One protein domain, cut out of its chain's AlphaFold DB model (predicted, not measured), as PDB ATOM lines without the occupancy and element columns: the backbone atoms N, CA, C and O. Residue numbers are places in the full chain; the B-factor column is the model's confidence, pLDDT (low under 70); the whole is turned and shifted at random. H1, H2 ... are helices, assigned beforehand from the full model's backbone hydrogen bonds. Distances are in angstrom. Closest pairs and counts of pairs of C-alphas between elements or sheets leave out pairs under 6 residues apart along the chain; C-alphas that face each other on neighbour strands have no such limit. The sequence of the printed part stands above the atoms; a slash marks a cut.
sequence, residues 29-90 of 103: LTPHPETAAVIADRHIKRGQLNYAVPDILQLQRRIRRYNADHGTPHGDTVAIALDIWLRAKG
ATOM      1  N   LEU A  29      -1.245 -34.801 101.015       78.94
ATOM      2  CA  LEU A  29      -0.141 -33.848 100.990       78.94
ATOM      3  C   LEU A  29       1.219 -34.460 101.375       78.94
ATOM      4  O   LEU A  29       2.223 -33.748 101.412       78.94
ATOM      5  N   THR A  30       1.281 -35.765 101.630       84.25
ATOM      6  CA  THR A  30       2.523 -36.492 101.883       84.25
ATOM      7  C   THR A  30       3.282 -36.654 100.567       84.25
ATOM      8  O   THR A  30       2.744 -37.227  99.614       84.25
ATOM      9  N   PRO A  31       4.533 -36.171 100.471       84.94
ATOM     10  CA  PRO A  31       5.333 -36.348  99.271       84.94
ATOM     11  C   PRO A  31       5.583 -37.830  98.998       84.94
ATOM     12  O   PRO A  31       5.859 -38.609  99.912       84.94
ATOM     13  N   HIS A  32       5.565 -38.206  97.719       84.69
ATOM     14  CA  HIS A  32       5.969 -39.545  97.308       84.69
ATOM     15  C   HIS A  32       7.413 -39.833  97.781       84.69
ATOM     16  O   HIS A  32       8.254 -38.929  97.710       84.69
ATOM     17  N   PRO A  33       7.754 -41.062  98.217       84.81
ATOM     18  CA  PRO A  33       9.094 -41.380  98.723       84.81
ATOM     19  C   PRO A  33      10.230 -41.030  97.752       84.81
ATOM     20  O   PRO A  33      11.273 -40.538  98.171       84.81
ATOM     21  N   GLU A  34      10.016 -41.225  96.446       83.44
ATOM     22  CA  GLU A  34      10.980 -40.814  95.410       83.44
ATOM     23  C   GLU A  34      11.206 -39.299  95.410       83.44
ATOM     24  O   GLU A  34      12.340 -38.835  95.328       83.44
ATOM     25  N   THR A  35      10.132 -38.525  95.543       87.00
ATOM     26  CA  THR A  35      10.176 -37.060  95.579       87.00
ATOM     27  C   THR A  35      10.891 -36.585  96.834       87.00
ATOM     28  O   THR A  35      11.759 -35.721  96.753       87.00
ATOM     29  N   ALA A  36      10.605 -37.198  97.984       87.56
ATOM     30  CA  ALA A  36      11.319 -36.919  99.223       87.56
ATOM     31  C   ALA A  36      12.827 -37.213  99.095       87.56
ATOM     32  O   ALA A  36      13.643 -36.398  99.522       87.56
ATOM     33  N   ALA A  37      13.203 -38.325  98.454       87.12
ATOM     34  CA  ALA A  37      14.602 -38.684  98.220       87.12
ATOM     35  C   ALA A  37      15.318 -37.688  97.289       87.12
ATOM     36  O   ALA A  37      16.430 -37.258  97.589       87.12
ATOM     37  N   VAL A  38      14.666 -37.274  96.197       88.00
ATOM     38  CA  VAL A  38      15.184 -36.275  95.244       88.00
ATOM     39  C   VAL A  38      15.368 -34.905  95.905       88.00
ATOM     40  O   VAL A  38      16.373 -34.243  95.669       88.00
ATOM     41  N   ILE A  39      14.422 -34.476  96.745       89.31
ATOM     42  CA  ILE A  39      14.489 -33.185  97.448       89.31
ATOM     43  C   ILE A  39      15.566 -33.187  98.538       89.31
ATOM     44  O   ILE A  39      16.210 -32.161  98.767       89.31
ATOM     45  N   ALA A  40      15.789 -34.327  99.196       86.88
ATOM     46  CA  ALA A  40      16.832 -34.470 100.207       86.88
ATOM     47  C   ALA A  40      18.256 -34.380  99.622       86.88
ATOM     48  O   ALA A  40      19.188 -34.007 100.344       86.88
ATOM     49  N   ASP A  41      18.441 -34.689  98.333       87.81
ATOM     50  CA  ASP A  41      19.740 -34.584  97.672       87.81
ATOM     51  C   ASP A  41      20.115 -33.122  97.366       87.81
ATOM     52  O   ASP A  41      19.490 -32.417  96.569       87.81
ATOM     53  N   ARG A  42      21.202 -32.661  97.993       75.81
ATOM     54  CA  ARG A  42      21.730 -31.303  97.819       75.81
ATOM     55  C   ARG A  42      22.464 -31.090  96.494       75.81
ATOM     56  O   ARG A  42      22.645 -29.937  96.113       75.81
ATOM     57  N   HIS A  43      22.889 -32.151  95.805       82.75
ATOM     58  CA  HIS A  43      23.727 -32.063  94.602       82.75
ATOM     59  C   HIS A  43      22.953 -32.283  93.298       82.75
ATOM     60  O   HIS A  43      23.552 -32.353  92.222       82.75
ATOM     61  N   ILE A  44      21.624 -32.358  93.362       86.06
ATOM     62  CA  ILE A  44      20.804 -32.585  92.179       86.06
ATOM     63  C   ILE A  44      20.761 -31.350  91.270       86.06
ATOM     64  O   ILE A  44      20.657 -30.206  91.723       86.06
ATOM     65  N   LYS A  45      20.816 -31.577  89.952       86.62
ATOM     66  CA  LYS A  45      20.637 -30.510  88.961       86.62
ATOM     67  C   LYS A  45      19.199 -29.992  89.028       86.62
ATOM     68  O   LYS A  45      18.250 -30.764  88.933       86.62
ATOM     69  N   ARG A  46      19.038 -28.673  89.158       86.12
ATOM     70  CA  ARG A  46      17.731 -28.008  89.277       86.12
ATOM     71  C   ARG A  46      17.422 -27.210  88.013       86.12
ATOM     72  O   ARG A  46      18.160 -26.293  87.660       86.12
ATOM     73  N   GLY A  47      16.329 -27.567  87.339       86.81
ATOM     74  CA  GLY A  47      15.786 -26.806  86.213       86.81
ATOM     75  C   GLY A  47      14.899 -25.648  86.680       86.81
ATOM     76  O   GLY A  47      14.296 -25.714  87.751       86.81
ATOM     77  N   GLN A  48      14.806 -24.587  85.876       86.88
ATOM     78  CA  GLN A  48      13.870 -23.482  86.110       86.88
ATOM     79  C   GLN A  48      12.524 -23.762  85.432       86.88
ATOM     80  O   GLN A  48      12.481 -24.135  84.261       86.88
ATOM     81  N   LEU A  49      11.423 -23.545  86.157       85.31
ATOM     82  CA  LEU A  49      10.071 -23.531  85.598       85.31
ATOM     83  C   LEU A  49       9.674 -22.081  85.299       85.31
ATOM     84  O   LEU A  49       9.500 -21.284  86.220       85.31
ATOM     85  N   ASN A  50       9.529 -21.740  84.019       87.00
ATOM     86  CA  ASN A  50       9.218 -20.382  83.572       87.00
ATOM     87  C   ASN A  50       7.724 -20.245  83.251       87.00
ATOM     88  O   ASN A  50       7.324 -20.315  82.090       87.00
ATOM     89  N   TYR A  51       6.899 -20.047  84.283       87.44
ATOM     90  CA  TYR A  51       5.457 -19.821  84.136       87.44
ATOM     91  C   TYR A  51       4.998 -18.590  84.916       87.44
ATOM     92  O   TYR A  51       5.383 -18.388  86.068       87.44
ATOM     93  N   ALA A  52       4.136 -17.785  84.295       92.00
ATOM     94  CA  ALA A  52       3.436 -16.709  84.983       92.00
ATOM     95  C   ALA A  52       2.272 -17.288  85.800       92.00
ATOM     96  O   ALA A  52       1.502 -18.107  85.301       92.00
ATOM     97  N   VAL A  53       2.137 -16.848  87.052       90.94
ATOM     98  CA  VAL A  53       1.035 -17.232  87.946       90.94
ATOM     99  C   VAL A  53       0.186 -16.007  88.284       90.94
ATOM    100  O   VAL A  53       0.745 -14.911  88.378       90.94
ATOM    101  N   PRO A  54      -1.133 -16.161  88.503       95.75
ATOM    102  CA  PRO A  54      -1.981 -15.054  88.931       95.75
ATOM    103  C   PRO A  54      -1.482 -14.430  90.241       95.75
ATOM    104  O   PRO A  54      -1.290 -15.120  91.248       95.75
ATOM    105  N   ASP A  55      -1.300 -13.114  90.234       95.62
ATOM    106  CA  ASP A  55      -0.803 -12.319  91.360       95.62
ATOM    107  C   ASP A  55      -1.775 -12.306  92.548       95.62
ATOM    108  O   ASP A  55      -1.346 -12.359  93.702       95.62
ATOM    109  N   ILE A  56      -3.081 -12.342  92.269       97.12
ATOM    110  CA  ILE A  56      -4.153 -12.378  93.269       97.12
ATOM    111  C   ILE A  56      -4.054 -13.585  94.213       97.12
ATOM    112  O   ILE A  56      -4.478 -13.507  95.365       97.12
ATOM    113  N   LEU A  57      -3.434 -14.686  93.773       95.44
ATOM    114  CA  LEU A  57      -3.196 -15.871  94.607       95.44
ATOM    115  C   LEU A  57      -2.036 -15.686  95.596       95.44
ATOM    116  O   LEU A  57      -1.861 -16.502  96.506       95.44
ATOM    117  N   GLN A  58      -1.226 -14.637  95.407       95.19
ATOM    118  CA  GLN A  58      -0.095 -14.254  96.252       95.19
ATOM    119  C   GLN A  58       0.862 -15.421  96.559       95.19
ATOM    120  O   GLN A  58       1.422 -15.507  97.656       95.19
ATOM    121  N   LEU A  59       1.067 -16.336  95.599       94.25
ATOM    122  CA  LEU A  59       1.822 -17.580  95.815       94.25
ATOM    123  C   LEU A  59       3.242 -17.314  96.323       94.25
ATOM    124  O   LEU A  59       3.679 -17.943  97.282       94.25
ATOM    125  N   GLN A  60       3.929 -16.313  95.763       91.81
ATOM    126  CA  GLN A  60       5.269 -15.925  96.214       91.81
ATOM    127  C   GLN A  60       5.298 -15.520  97.693       91.81
ATOM    128  O   GLN A  60       6.207 -15.912  98.422       91.81
ATOM    129  N   ARG A  61       4.301 -14.759  98.165       95.06
ATOM    130  CA  ARG A  61       4.211 -14.331  99.569       95.06
ATOM    131  C   ARG A  61       3.949 -15.519 100.491       95.06
ATOM    132  O   ARG A  61       4.580 -15.627 101.539       95.06
ATOM    133  N   ARG A  62       3.038 -16.410 100.091       95.62
ATOM    134  CA  ARG A  62       2.676 -17.607 100.863       95.62
ATOM    135  C   ARG A  62       3.862 -18.557 101.007       95.62
ATOM    136  O   ARG A  62       4.153 -18.983 102.117       95.62
ATOM    137  N   ILE A  63       4.589 -18.807  99.918       94.81
ATOM    138  CA  ILE A  63       5.780 -19.667  99.918       94.81
ATOM    139  C   ILE A  63       6.901 -19.058 100.777       94.81
ATOM    140  O   ILE A  63       7.519 -19.776 101.558       94.81
ATOM    141  N   ARG A  64       7.118 -17.735 100.709       94.25
ATOM    142  CA  ARG A  64       8.076 -17.038 101.591       94.25
ATOM    143  C   ARG A  64       7.738 -17.211 103.065       94.25
ATOM    144  O   ARG A  64       8.624 -17.470 103.871       94.25
ATOM    145  N   ARG A  65       6.459 -17.071 103.425       96.00
ATOM    146  CA  ARG A  65       6.025 -17.254 104.813       96.00
ATOM    147  C   ARG A  65       6.192 -18.704 105.264       96.00
ATOM    148  O   ARG A  65       6.741 -18.937 106.330       96.00
ATOM    149  N   TYR A  66       5.798 -19.656 104.422       94.31
ATOM    150  CA  TYR A  66       5.959 -21.078 104.705       94.31
ATOM    151  C   TYR A  66       7.426 -21.462 104.942       94.31
ATOM    152  O   TYR A  66       7.723 -22.155 105.912       94.31
ATOM    153  N   ASN A  67       8.348 -20.946 104.119       94.81
ATOM    154  CA  ASN A  67       9.787 -21.113 104.319       94.81
ATOM    155  C   ASN A  67      10.263 -20.539 105.659       94.81
ATOM    156  O   ASN A  67      11.038 -21.197 106.342       94.81
ATOM    157  N   ALA A  68       9.795 -19.352 106.052       95.12
ATOM    158  CA  ALA A  68      10.159 -18.766 107.341       95.12
ATOM    159  C   ALA A  68       9.670 -19.613 108.529       95.12
ATOM    160  O   ALA A  68      10.374 -19.722 109.527       95.12
ATOM    161  N   ASP A  69       8.492 -20.228 108.401       95.94
ATOM    162  CA  ASP A  69       7.882 -21.020 109.470       95.94
ATOM    163  C   ASP A  69       8.447 -22.464 109.538       95.94
ATOM    164  O   ASP A  69       8.540 -23.026 110.626       95.94
ATOM    165  N   HIS A  70       8.862 -23.066 108.408       92.62
ATOM    166  CA  HIS A  70       9.228 -24.499 108.318       92.62
ATOM    167  C   HIS A  70      10.651 -24.775 107.800       92.62
ATOM    168  O   HIS A  70      11.082 -25.926 107.739       92.62
ATOM    169  N   GLY A  71      11.386 -23.754 107.358       90.81
ATOM    170  CA  GLY A  71      12.728 -23.890 106.781       90.81
ATOM    171  C   GLY A  71      12.780 -24.525 105.383       90.81
ATOM    172  O   GLY A  71      13.861 -24.645 104.811       90.81
ATOM    173  N   THR A  72      11.644 -24.914 104.793       90.06
ATOM    174  CA  THR A  72      11.593 -25.557 103.469       90.06
ATOM    175  C   THR A  72      11.883 -24.551 102.351       90.06
ATOM    176  O   THR A  72      11.159 -23.556 102.250       90.06
ATOM    177  N   PRO A  73      12.891 -24.761 101.484       90.81
ATOM    178  CA  PRO A  73      13.189 -23.851 100.380       90.81
ATOM    179  C   PRO A  73      11.989 -23.625  99.451       90.81
ATOM    180  O   PRO A  73      11.165 -24.516  99.232       90.81
ATOM    181  N   HIS A  74      11.906 -22.435  98.845       91.62
ATOM    182  CA  HIS A  74      10.797 -22.091  97.944       91.62
ATOM    183  C   HIS A  74      10.667 -23.080  96.778       91.62
ATOM    184  O   HIS A  74       9.566 -23.522  96.463       91.62
ATOM    185  N   GLY A  75      11.800 -23.437  96.162       90.38
ATOM    186  CA  GLY A  75      11.839 -24.387  95.051       90.38
ATOM    187  C   GLY A  75      11.357 -25.778  95.455       90.38
ATOM    188  O   GLY A  75      10.606 -26.391  94.706       90.38
ATOM    189  N   ASP A  76      11.713 -26.231  96.660       91.81
ATOM    190  CA  ASP A  76      11.298 -27.541  97.172       91.81
ATOM    191  C   ASP A  76       9.803 -27.562  97.492       91.81
ATOM    192  O   ASP A  76       9.115 -28.518  97.151       91.81
ATOM    193  N   THR A  77       9.276 -26.470  98.051       92.75
ATOM    194  CA  THR A  77       7.832 -26.312  98.290       92.75
ATOM    195  C   THR A  77       7.046 -26.442  96.983       92.75
ATOM    196  O   THR A  77       6.041 -27.149  96.926       92.75
ATOM    197  N   VAL A  78       7.513 -25.781  95.915       92.50
ATOM    198  CA  VAL A  78       6.878 -25.844  94.591       92.50
ATOM    199  C   VAL A  78       7.009 -27.238  93.982       92.50
ATOM    200  O   VAL A  78       6.020 -27.766  93.481       92.50
ATOM    201  N   ALA A  79       8.198 -27.841  94.041       91.94
ATOM    202  CA  ALA A  79       8.450 -29.165  93.486       91.94
ATOM    203  C   ALA A  79       7.593 -30.242  94.165       91.94
ATOM    204  O   ALA A  79       6.940 -31.014  93.472       91.94
ATOM    205  N   ILE A  80       7.530 -30.242  95.502       92.31
ATOM    206  CA  ILE A  80       6.710 -31.178  96.281       92.31
ATOM    207  C   ILE A  80       5.228 -31.006  95.944       92.31
ATOM    208  O   ILE A  80       4.564 -31.976  95.587       92.31
ATOM    209  N   ALA A  81       4.708 -29.778  96.020       92.50
ATOM    210  CA  ALA A  81       3.287 -29.528  95.784       92.50
ATOM    211  C   ALA A  81       2.864 -29.894  94.352       92.50
ATOM    212  O   ALA A  81       1.788 -30.458  94.148       92.50
ATOM    213  N   LEU A  82       3.708 -29.587  93.362       92.19
ATOM    214  CA  LEU A  82       3.432 -29.899  91.964       92.19
ATOM    215  C   LEU A  82       3.522 -31.402  91.688       92.19
ATOM    216  O   LEU A  82       2.656 -31.932  90.997       92.19
ATOM    217  N   ASP A  83       4.526 -32.092  92.232       91.50
ATOM    218  CA  ASP A  83       4.680 -33.538  92.066       91.50
ATOM    219  C   ASP A  83       3.519 -34.312  92.707       91.50
ATOM    220  O   ASP A  83       2.921 -35.159  92.049       91.50
ATOM    221  N   ILE A  84       3.114 -33.949  93.930       90.81
ATOM    222  CA  ILE A  84       1.921 -34.511  94.585       90.81
ATOM    223  C   ILE A  84       0.689 -34.323  93.697       90.81
ATOM    224  O   ILE A  84      -0.052 -35.274  93.448       90.81
ATOM    225  N   TRP A  85       0.474 -33.106  93.192       90.88
ATOM    226  CA  TRP A  85      -0.677 -32.811  92.345       90.88
ATOM    227  C   TRP A  85      -0.656 -33.617  91.040       90.88
ATOM    228  O   TRP A  85      -1.682 -34.179  90.658       90.88
ATOM    229  N   LEU A  86       0.497 -33.727  90.376       90.31
ATOM    230  CA  LEU A  86       0.652 -34.507  89.145       90.31
ATOM    231  C   LEU A  86       0.421 -36.003  89.387       90.31
ATOM    232  O   LEU A  86      -0.335 -36.629  88.644       90.31
ATOM    233  N   ARG A  87       0.984 -36.564  90.460       85.50
ATOM    234  CA  ARG A  87       0.798 -37.976  90.827       85.50
ATOM    235  C   ARG A  87      -0.643 -38.280  91.219       85.50
ATOM    236  O   ARG A  87      -1.188 -39.285  90.773       85.50
ATOM    237  N   ALA A  88      -1.307 -37.381  91.944       85.69
ATOM    238  CA  ALA A  88      -2.737 -37.488  92.238       85.69
ATOM    239  C   ALA A  88      -3.611 -37.431  90.968       85.69
ATOM    240  O   ALA A  88      -4.727 -37.951  90.954       85.69
ATOM    241  N   LYS A  89      -3.112 -36.820  89.886       85.44
ATOM    242  CA  LYS A  89      -3.728 -36.844  88.550       85.44
ATOM    243  C   LYS A  89      -3.316 -38.051  87.700       85.44
ATOM    244  O   LYS A  89      -3.820 -38.179  86.588       85.44
ATOM    245  N   GLY A  90      -2.453 -38.929  88.212       82.88
ATOM    246  CA  GLY A  90      -1.970 -40.118  87.512       82.88
ATOM    247  C   GLY A  90      -0.806 -39.857  86.554       82.88
ATOM    248  O   GLY A  90      -0.662 -40.594  85.584       82.88
TER     249      GLY A  90
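AT A GLANCE: This is residues 29 to 90 of the 103 residues of an uncharacterized protein of Streptomyces sp. 46 (UniProt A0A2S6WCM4). Short helix H1 lies side by side with the longest helix, H3, running opposite ways, and H3 meets H2 about perpendicular with its residues 74 to 77, making a corner, while a wide loop of residues 41 to 58 joins H1 to H2 and sticks out with residues 50 to 58. The printed part has 62 residues with three named helices, H1, H2, H3 in chain order, no named strand, and is all helix. It is only just compact, close to loose: radius of gyration of the C-alphas 12.4 A, spans 32 by 28 by 22 A.

HOW THE PARTS SIT: H1, residues 33 to 40, touches H3, residues 74 to 88, at a shallow tilt of 10 degrees, opposite ways; their closest C-alphas, of Ile 39 and Asp 76, are 6.5 A apart. H2, residues 59 to 70, is apart from H1. With residues 63 to 67 alone H2 touches residues 74 to 77 of H3, about perpendicular at 75 degrees; the closest C-alphas, of Ile 63 and His 74, are 5.9 A apart. In H1, H2 and H3 every O i to N i+4 pair is within hydrogen-bond range.

IN THESE COORDINATES: H1 begins at C-alpha 33 (9.094, -41.380, 98.723) and measures 10.5 A, H2 16.1 A. H3 measures 21.3 A, ending at C-alpha 88 (-2.737, -37.488, 92.238).

THE WHOLE: The farthest C-alphas, of His 43 and Ile 56, are 34.2 A apart. The H1 to H2 link is long, H2 to H3 tight. The printed part has no cut, and no printed residue is under 70 in pLDDT.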